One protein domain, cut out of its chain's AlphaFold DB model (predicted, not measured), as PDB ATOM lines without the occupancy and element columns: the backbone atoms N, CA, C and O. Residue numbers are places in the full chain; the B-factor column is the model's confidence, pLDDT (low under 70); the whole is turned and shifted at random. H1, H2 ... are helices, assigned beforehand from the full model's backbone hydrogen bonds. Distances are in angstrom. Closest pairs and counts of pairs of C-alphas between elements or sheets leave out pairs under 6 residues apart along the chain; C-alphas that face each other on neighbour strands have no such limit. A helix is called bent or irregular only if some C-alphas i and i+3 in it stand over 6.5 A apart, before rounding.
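This is residues 10 to 76 of the 77 residues of an uncharacterized protein of Bacteroidetes bacterium RIFCSPLOWO2_12_FULL_31_6 (UniProt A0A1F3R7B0). The printed part is an open arch of strung-out chain with no packed core: the short helix H1 stands at one foot, a long bare stretch, residues 24 to 38, leads away from it to the small helix H2 and the longer helix H3, and the chain then bends away to the small helix H4 at the other foot. The helices are strung along the arch and are not packed into a bundle; H2 and H3 alone come near each other. There are 67 residues with four named helices, in the order H1, H2, H3, H4, and no named strand, and the class is all helix. The whole is extended, with a radius of gyration of the C-alphas of 21.6 A, and elongated, spanning 56 by 32 by 19 A.

The printed part begins at Asp 10, and H1 follows with residues 14 to 23, from C-alpha 14 at (221.565, 234.420, 185.891) to C-alpha 23, 14.5 A away. H2, residues 39 to 43, is 6.2 A from first to last C-alpha. H3, residues 47 to 61, is the longest helix, 21.2 A from C-alpha 47 at (257.261, 245.960, 166.440) to C-alpha 61. H4, residues 70 to 74, is 6.4 A long and ends with C-alpha 74 at (261.634, 255.298, 194.552). No helix is bent or irregular.

H1 is apart from H2, from H3 and from H4. H2 and H3 are close but not clearly touching, with 2 pairs of C-alphas within 8 A; their closest C-alphas, those of Leu 43 and Asn 49, are 6.8 A apart, and their centres are 14.0 A apart. H4 is apart from H2 and also from H3, which it follows in the chain. There is no hairpin. In H1, H2, H3 and H4 every pair of O i and N i+4 is within hydrogen-bond range.

The two C-alphas farthest apart are those of Gly 26 and Asn 62, at 58.7 A, and the first and last printed C-alphas, of Asp 10 and Leu 76, are 45.6 A apart. The printed part has no cut. The link from H1 to H2, 15 residues, is long; that from H2 to H3, 3 residues, is tight; that from H3 to H4, 8 residues, is short. Among the stretches that stand free are residues 30 to 39, of which 39 belongs to H2, and residues 66 to 76, of which 70 to 74 belong to H4. The mean pLDDT of the printed part of this model is 83.7; residues 36 to 45, of which 39 to 43 belong to H2, and residue 76 are under 70.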
ATOM      1  N   ASP A  10     230.791 232.443 179.767       90.25
ATOM      2  CA  ASP A  10     229.932 231.469 180.454       90.25
ATOM      3  C   ASP A  10     229.646 231.831 181.927       90.25
ATOM      4  O   ASP A  10     228.626 231.425 182.499       90.25
ATOM      5  N   ASP A  11     230.500 232.652 182.543       90.00
ATOM      6  CA  ASP A  11     230.305 233.160 183.901       90.00
ATOM      7  C   ASP A  11     229.228 234.262 183.950       90.00
ATOM      8  O   ASP A  11     228.658 234.534 185.016       90.00
ATOM      9  N   LEU A  12     228.865 234.850 182.798       90.94
ATOM     10  CA  LEU A  12     227.778 235.824 182.657       90.94
ATOM     11  C   LEU A  12     226.401 235.138 182.704       90.94
ATOM     12  O   LEU A  12     225.610 235.150 181.760       90.94
ATOM     13  N   ASN A  13     226.090 234.538 183.849       93.81
ATOM     14  CA  ASN A  13     224.874 233.764 184.061       93.81
ATOM     15  C   ASN A  13     223.842 234.490 184.945       93.81
ATOM     16  O   ASN A  13     224.054 235.572 185.501       93.81
ATOM     17  N   SER A  14     222.677 233.861 185.109       95.81
ATOM     18  CA  SER A  14     221.565 234.420 185.891       95.81
ATOM     19  C   SER A  14     221.910 234.681 187.362       95.81
ATOM     20  O   SER A  14     221.314 235.568 187.975       95.81
ATOM     21  N   SER A  15     222.839 233.915 187.945       95.75
ATOM     22  CA  SER A  15     223.292 234.130 189.322       95.75
ATOM     23  C   SER A  15     224.108 235.417 189.419       95.75
ATOM     24  O   SER A  15     223.796 236.285 190.235       95.75
ATOM     25  N   PHE A  16     225.066 235.604 188.506       94.44
ATOM     26  CA  PHE A  16     225.866 236.824 188.424       94.44
ATOM     27  C   PHE A  16     224.991 238.074 188.237       94.44
ATOM     28  O   PHE A  16     225.101 239.041 188.996       94.44
ATOM     29  N   LEU A  17     224.021 238.026 187.317       93.31
ATOM     30  CA  LEU A  17     223.092 239.140 187.095       93.31
ATOM     31  C   LEU A  17     222.247 239.476 188.336       93.31
ATOM     32  O   LEU A  17     221.925 240.647 188.563       93.31
ATOM     33  N   LYS A  18     221.880 238.483 189.159       95.56
ATOM     34  CA  LYS A  18     221.192 238.729 190.439       95.56
ATOM     35  C   LYS A  18     222.100 239.458 191.427       95.56
ATOM     36  O   LYS A  18     221.638 240.404 192.065       95.56
ATOM     37  N   SER A  19     223.373 239.076 191.508       93.25
ATOM     38  CA  SER A  19     224.363 239.735 192.366       93.25
ATOM     39  C   SER A  19     224.569 241.203 191.980       93.25
ATOM     40  O   SER A  19     224.510 242.074 192.849       93.25
ATOM     41  N   ILE A  20     224.686 241.512 190.681       92.88
ATOM     42  CA  ILE A  20     224.796 242.900 190.192       92.88
ATOM     43  C   ILE A  20     223.551 243.721 190.557       92.88
ATOM     44  O   ILE A  20     223.663 244.835 191.072       92.88
ATOM     45  N   LYS A  21     222.347 243.163 190.368       93.44
ATOM     46  CA  LYS A  21     221.093 243.841 190.746       93.44
ATOM     47  C   LYS A  21     221.004 244.122 192.246       93.44
ATOM     48  O   LYS A  21     220.461 245.158 192.630       93.44
ATOM     49  N   ALA A  22     221.512 243.219 193.085       93.81
ATOM     50  CA  ALA A  22     221.550 243.415 194.530       93.81
ATOM     51  C   ALA A  22     222.538 244.526 194.926       93.81
ATOM     52  O   ALA A  22     222.170 245.410 195.699       93.81
ATOM     53  N   LEU A  23     223.744 244.524 194.344       91.94
ATOM     54  CA  LEU A  23     224.796 245.516 194.606       91.94
ATOM     55  C   LEU A  23     224.386 246.941 194.212       91.94
ATOM     56  O   LEU A  23     224.663 247.893 194.940       91.94
ATOM     57  N   PHE A  24     223.691 247.098 193.083       91.25
ATOM     58  CA  PHE A  24     223.332 248.407 192.525       91.25
ATOM     59  C   PHE A  24     221.835 248.736 192.635       91.25
ATOM     60  O   PHE A  24     221.309 249.542 191.862       91.25
ATOM     61  N   LYS A  25     221.131 248.130 193.599       92.56
ATOM     62  CA  LYS A  25     219.680 248.287 193.780       92.56
ATOM     63  C   LYS A  25     219.252 249.762 193.772       92.56
ATOM     64  O   LYS A  25     219.771 250.582 194.526       92.56
ATOM     65  N   GLY A  26     218.266 250.082 192.929       91.06
ATOM     66  CA  GLY A  26     217.677 251.424 192.830       91.06
ATOM     67  C   GLY A  26     218.512 252.447 192.051       91.06
ATOM     68  O   GLY A  26     218.153 253.621 192.035       91.06
ATOM     69  N   ARG A  27     219.605 252.032 191.402       90.75
ATOM     70  CA  ARG A  27     220.457 252.907 190.584       90.75
ATOM     71  C   ARG A  27     220.319 252.560 189.102       90.75
ATOM     72  O   ARG A  27     220.092 251.405 188.747       90.75
ATOM     73  N   LYS A  28     220.475 253.559 188.230       91.12
ATOM     74  CA  LYS A  28     220.698 253.314 186.799       91.12
ATOM     75  C   LYS A  28     222.133 252.823 186.623       91.12
ATOM     76  O   LYS A  28     223.046 253.427 187.183       91.12
ATOM     77  N   ILE A  29     222.311 251.747 185.869       89.75
ATOM     78  CA  ILE A  29     223.624 251.168 185.573       89.75
ATOM     79  C   ILE A  29     223.846 251.131 184.061       89.75
ATOM     80  O   ILE A  29     222.885 251.022 183.300       89.75
ATOM     81  N   SER A  30     225.109 251.220 183.656       88.44
ATOM     82  CA  SER A  30     225.577 250.904 182.307       88.44
ATOM     83  C   SER A  30     226.393 249.616 182.385       88.44
ATOM     84  O   SER A  30     227.100 249.417 183.372       88.44
ATOM     85  N   VAL A  31     226.284 248.752 181.377       87.38
ATOM     86  CA  VAL A  31     227.096 247.536 181.246       87.38
ATOM     87  C   VAL A  31     227.914 247.678 179.974       87.38
ATOM     88  O   VAL A  31     227.351 247.939 178.913       87.38
ATOM     89  N   VAL A  32     229.227 247.522 180.097       87.12
ATOM     90  CA  VAL A  32     230.168 247.520 178.975       87.12
ATOM     91  C   VAL A  32     230.705 246.098 178.854       87.12
ATOM     92  O   VAL A  32     231.069 245.501 179.862       87.12
ATOM     93  N   ILE A  33     230.661 245.540 177.644       84.12
ATOM     94  CA  ILE A  33     231.213 244.220 177.333       84.12
ATOM     95  C   ILE A  33     232.330 244.456 176.333       84.12
ATOM     96  O   ILE A  33     232.073 244.907 175.217       84.12
ATOM     97  N   GLU A  34     233.548 244.151 176.747       82.06
ATOM     98  CA  GLU A  34     234.737 244.212 175.911       82.06
ATOM     99  C   GLU A  34     235.301 242.793 175.811       82.06
ATOM    100  O   GLU A  34     235.263 242.056 176.801       82.06
ATOM    101  N   PRO A  35     235.749 242.352 174.624       73.75
ATOM    102  CA  PRO A  35     236.534 241.133 174.542       73.75
ATOM    103  C   PRO A  35     237.786 241.332 175.393       73.75
ATOM    104  O   PRO A  35     238.428 242.380 175.293       73.75
ATOM    105  N   ASP A  36     238.114 240.340 176.218       69.81
ATOM    106  CA  ASP A  36     239.387 240.354 176.925       69.81
ATOM    107  C   ASP A  36     240.487 240.391 175.860       69.81
ATOM    108  O   ASP A  36     240.556 239.516 174.989       69.81
ATOM    109  N   LEU A  37     241.255 241.479 175.838       60.97
ATOM    110  CA  LEU A  37     242.391 241.591 174.939       60.97
ATOM    111  C   LEU A  37     243.407 240.581 175.450       60.97
ATOM    112  O   LEU A  37     243.868 240.715 176.579       60.97
ATOM    113  N   ASP A  38     243.755 239.586 174.632       61.88
ATOM    114  CA  ASP A  38     244.889 238.717 174.925       61.88
ATOM    115  C   ASP A  38     246.085 239.639 175.207       61.88
ATOM    116  O   ASP A  38     246.558 240.349 174.312       61.88
ATOM    117  N   GLU A  39     246.518 239.716 176.471       57.09
ATOM    118  CA  GLU A  39     247.555 240.651 176.927       57.09
ATOM    119  C   GLU A  39     248.824 240.523 176.063       57.09
ATOM    120  O   GLU A  39     249.559 241.492 175.849       57.09
ATOM    121  N   THR A  40     249.031 239.339 175.481       59.38
ATOM    122  CA  THR A  40     250.084 239.029 174.516       59.38
ATOM    123  C   THR A  40     249.956 239.842 173.229       59.38
ATOM    124  O   THR A  40     250.945 240.389 172.743       59.38
ATOM    125  N   GLU A  41     248.754 239.951 172.661       58.34
ATOM    126  CA  GLU A  41     248.514 240.687 171.418       58.34
ATOM    127  C   GLU A  41     248.720 242.194 171.628       58.34
ATOM    128  O   GLU A  41     249.333 242.860 170.791       58.34
ATOM    129  N   TYR A  42     248.329 242.713 172.797       60.66
ATOM    130  CA  TYR A  42     248.582 244.101 173.189       60.66
ATOM    131  C   TYR A  42     250.080 244.396 173.398       60.66
ATOM    132  O   TYR A  42     250.605 245.374 172.856       60.66
ATOM    133  N   LEU A  43     250.807 243.537 174.125       59.06
ATOM    134  CA  LEU A  43     252.254 243.694 174.341       59.06
ATOM    135  C   LEU A  43     253.061 243.593 173.035       59.06
ATOM    136  O   LEU A  43     254.084 244.268 172.876       59.06
ATOM    137  N   LEU A  44     252.586 242.792 172.076       59.81
ATOM    138  CA  LEU A  44     253.213 242.600 170.766       59.81
ATOM    139  C   LEU A  44     252.694 243.558 169.679       59.81
ATOM    140  O   LEU A  44     253.194 243.505 168.552       59.81
ATOM    141  N   ALA A  45     251.747 244.445 170.000       63.75
ATOM    142  CA  ALA A  45     251.065 245.307 169.030       63.75
ATOM    143  C   ALA A  45     252.014 246.268 168.288       63.75
ATOM    144  O   ALA A  45     251.736 246.684 167.163       63.75
ATOM    145  N   SER A  46     253.159 246.611 168.888       70.50
ATOM    146  CA  SER A  46     254.199 247.419 168.252       70.50
ATOM    147  C   SER A  46     255.461 246.583 168.024       70.50
ATOM    148  O   SER A  46     255.978 245.929 168.930       70.50
ATOM    149  N   LYS A  47     256.004 246.639 166.799       72.50
ATOM    150  CA  LYS A  47     257.261 245.960 166.440       72.50
ATOM    151  C   LYS A  47     258.422 246.393 167.348       72.50
ATOM    152  O   LYS A  47     259.289 245.579 167.647       72.50
ATOM    153  N   ALA A  48     258.410 247.650 167.797       77.44
ATOM    154  CA  ALA A  48     259.393 248.191 168.730       77.44
ATOM    155  C   ALA A  48     259.244 247.591 170.139       77.44
ATOM    156  O   ALA A  48     260.239 247.173 170.723       77.44
ATOM    157  N   ASN A  49     258.012 247.467 170.647       77.12
ATOM    158  CA  ASN A  49     257.737 246.874 171.961       77.12
ATOM    159  C   ASN A  49     258.101 245.390 171.968       77.12
ATOM    160  O   ASN A  49     258.783 244.925 172.876       77.12
ATOM    161  N   LYS A  50     257.722 244.666 170.908       79.56
ATOM    162  CA  LYS A  50     258.093 243.262 170.723       79.56
ATOM    163  C   LYS A  50     259.608 243.067 170.742       79.56
ATOM    164  O   LYS A  50     260.082 242.169 171.427       79.56
ATOM    165  N   GLN A  51     260.360 243.890 170.004       85.25
ATOM    166  CA  GLN A  51     261.820 243.781 169.970       85.25
ATOM    167  C   GLN A  51     262.431 244.071 171.344       85.25
ATOM    168  O   GLN A  51     263.234 243.280 171.817       85.25
ATOM    169  N   MET A  52     261.980 245.132 172.020       86.94
ATOM    170  CA  MET A  52     262.468 245.488 173.353       86.94
ATOM    171  C   MET A  52     262.236 244.365 174.376       86.94
ATOM    172  O   MET A  52     263.135 244.053 175.150       86.94
ATOM    173  N   LEU A  53     261.059 243.727 174.358       85.81
ATOM    174  CA  LEU A  53     260.759 242.596 175.242       85.81
ATOM    175  C   LEU A  53     261.663 241.391 174.956       85.81
ATOM    176  O   LEU A  53     262.187 240.789 175.890       85.81
ATOM    177  N   LEU A  54     261.869 241.054 173.678       88.12
ATOM    178  CA  LEU A  54     262.760 239.958 173.280       88.12
ATOM    179  C   LEU A  54     264.214 240.233 173.683       88.12
ATOM    180  O   LEU A  54     264.879 239.335 174.199       88.12
ATOM    181  N   ASP A  55     264.680 241.469 173.508       89.38
ATOM    182  CA  ASP A  55     266.027 241.884 173.898       89.38
ATOM    183  C   ASP A  55     266.203 241.784 175.422       89.38
ATOM    184  O   ASP A  55     267.176 241.198 175.890       89.38
ATOM    185  N   SER A  56     265.229 242.257 176.211       89.38
ATOM    186  CA  SER A  56     265.265 242.143 177.677       89.38
ATOM    187  C   SER A  56     265.254 240.690 178.166       89.38
ATOM    188  O   SER A  56     265.972 240.360 179.110       89.38
ATOM    189  N   ILE A  57     264.486 239.801 177.524       90.62
ATOM    190  CA  ILE A  57     264.507 238.360 177.832       90.62
ATOM    191  C   ILE A  57     265.908 237.795 177.574       90.62
ATOM    192  O   ILE A  57     266.478 237.136 178.444       90.62
ATOM    193  N   GLN A  58     266.498 238.116 176.420       92.31
ATOM    194  CA  GLN A  58     267.843 237.675 176.069       92.31
ATOM    195  C   GLN A  58     268.907 238.243 177.025       92.31
ATOM    196  O   GLN A  58     269.885 237.563 177.344       92.31
ATOM    197  N   GLU A  59     268.760 239.479 177.499       93.12
ATOM    198  CA  GLU A  59     269.649 240.059 178.509       93.12
ATOM    199  C   GLU A  59     269.580 239.293 179.833       93.12
ATOM    200  O   GLU A  59     270.631 238.986 180.401       93.12
ATOM    201  N   ILE A  60     268.381 238.906 180.280       91.62
ATOM    202  CA  ILE A  60     268.189 238.094 181.491       91.62
ATOM    203  C   ILE A  60     268.832 236.712 181.336       91.62
ATOM    204  O   ILE A  60     269.593 236.300 182.213       91.62
ATOM    205  N   GLU A  61     268.583 236.020 180.221       90.44
ATOM    206  CA  GLU A  61     269.174 234.703 179.932       90.44
ATOM    207  C   GLU A  61     270.709 234.750 179.907       90.44
ATOM    208  O   GLU A  61     271.376 233.818 180.356       90.44
ATOM    209  N   ASN A  62     271.278 235.865 179.441       92.50
ATOM    210  CA  ASN A  62     272.721 236.102 179.422       92.50
ATOM    211  C   ASN A  62     273.275 236.685 180.738       92.50
ATOM    212  O   ASN A  62     274.454 237.039 180.797       92.50
ATOM    213  N   GLY A  63     272.449 236.832 181.779       89.44
ATOM    214  CA  GLY A  63     272.855 237.371 183.081       89.44
ATOM    215  C   GLY A  63     273.179 238.872 183.086       89.44
ATOM    216  O   GLY A  63     273.775 239.369 184.042       89.44
ATOM    217  N   LYS A  64     272.789 239.617 182.046       90.81
ATOM    218  CA  LYS A  64     272.968 241.072 181.921       90.81
ATOM    219  C   LYS A  64     271.873 241.827 182.683       90.81
ATOM    220  O   LYS A  64     271.129 242.616 182.114       90.81
ATOM    221  N   VAL A  65     271.763 241.573 183.984       89.75
ATOM    222  CA  VAL A  65     270.731 242.168 184.845       89.75
ATOM    223  C   VAL A  65     271.320 243.180 185.819       89.75
ATOM    224  O   VAL A  65     272.429 243.021 186.326       89.75
ATOM    225  N   VAL A  66     270.548 244.221 186.128       88.50
ATOM    226  CA  VAL A  66     270.877 245.184 187.181       88.50
ATOM    227  C   VAL A  66     269.950 244.932 188.364       88.50
ATOM    228  O   VAL A  66     268.747 245.154 188.276       88.50
ATOM    229  N   THR A  67     270.504 244.475 189.488       87.31
ATOM    230  CA  THR A  67     269.724 244.296 190.721       87.31
ATOM    231  C   THR A  67     269.557 245.638 191.430       87.31
ATOM    232  O   THR A  67     270.529 246.378 191.620       87.31
ATOM    233  N   ARG A  68     268.317 245.956 191.806       88.69
ATOM    234  CA  ARG A  68     267.944 247.151 192.570       88.69
ATOM    235  C   ARG A  68     266.904 246.793 193.618       88.69
ATOM    236  O   ARG A  68     266.089 245.897 193.404       88.69
ATOM    237  N   THR A  69     266.921 247.511 194.731       89.81
ATOM    238  CA  THR A  69     265.848 247.451 195.728       89.81
ATOM    239  C   THR A  69     264.730 248.432 195.372       89.81
ATOM    240  O   THR A  69     264.947 249.419 194.666       89.81
ATOM    241  N   LEU A  70     263.515 248.183 195.866       83.69
ATOM    242  CA  LEU A  70     262.377 249.074 195.616       83.69
ATOM    243  C   LEU A  70     262.638 250.494 196.150       83.69
ATOM    244  O   LEU A  70     262.318 251.476 195.481       83.69
ATOM    245  N   ASP A  71     263.297 250.603 197.304       89.12
ATOM    246  CA  ASP A  71     263.659 251.883 197.923       89.12
ATOM    247  C   ASP A  71     264.663 252.692 197.089       89.12
ATOM    248  O   ASP A  71     264.619 253.921 197.093       89.12
ATOM    249  N   GLU A  72     265.569 252.034 196.362       86.75
ATOM    250  CA  GLU A  72     266.492 252.701 195.433       86.75
ATOM    251  C   GLU A  72     265.754 253.279 194.224       86.75
ATOM    252  O   GLU A  72     266.064 254.383 193.783       86.75
ATOM    253  N   LEU A  73     264.752 252.560 193.710       82.69
ATOM    254  CA  LEU A  73     263.965 252.992 192.553       82.69
ATOM    255  C   LEU A  73     263.045 254.171 192.881       82.69
ATOM    256  O   LEU A  73     262.840 255.049 192.045       82.69
ATOM    257  N   LEU A  74     262.513 254.217 194.103       81.12
ATOM    258  CA  LEU A  74     261.634 255.298 194.552       81.12
ATOM    259  C   LEU A  74     262.379 256.618 194.805       81.12
ATOM    260  O   LEU A  74     261.756 257.672 194.755       81.12
ATOM    261  N   LYS A  75     263.698 256.574 195.027       79.06
ATOM    262  CA  LYS A  75     264.554 257.761 195.226       79.06
ATOM    263  C   LYS A  75     265.030 258.412 193.922       79.06
ATOM    264  O   LYS A  75     265.684 259.448 193.975       79.06
ATOM    265  N   LEU A  76     264.750 257.794 192.772       63.81
ATOM    266  CA  LEU A  76     265.138 258.276 191.438       63.81
ATOM    267  C   LEU A  76     264.022 259.074 190.733       63.81
ATOM    268  O   LEU A  76     264.193 259.451 189.573       63.81
TER     269      LEU A  76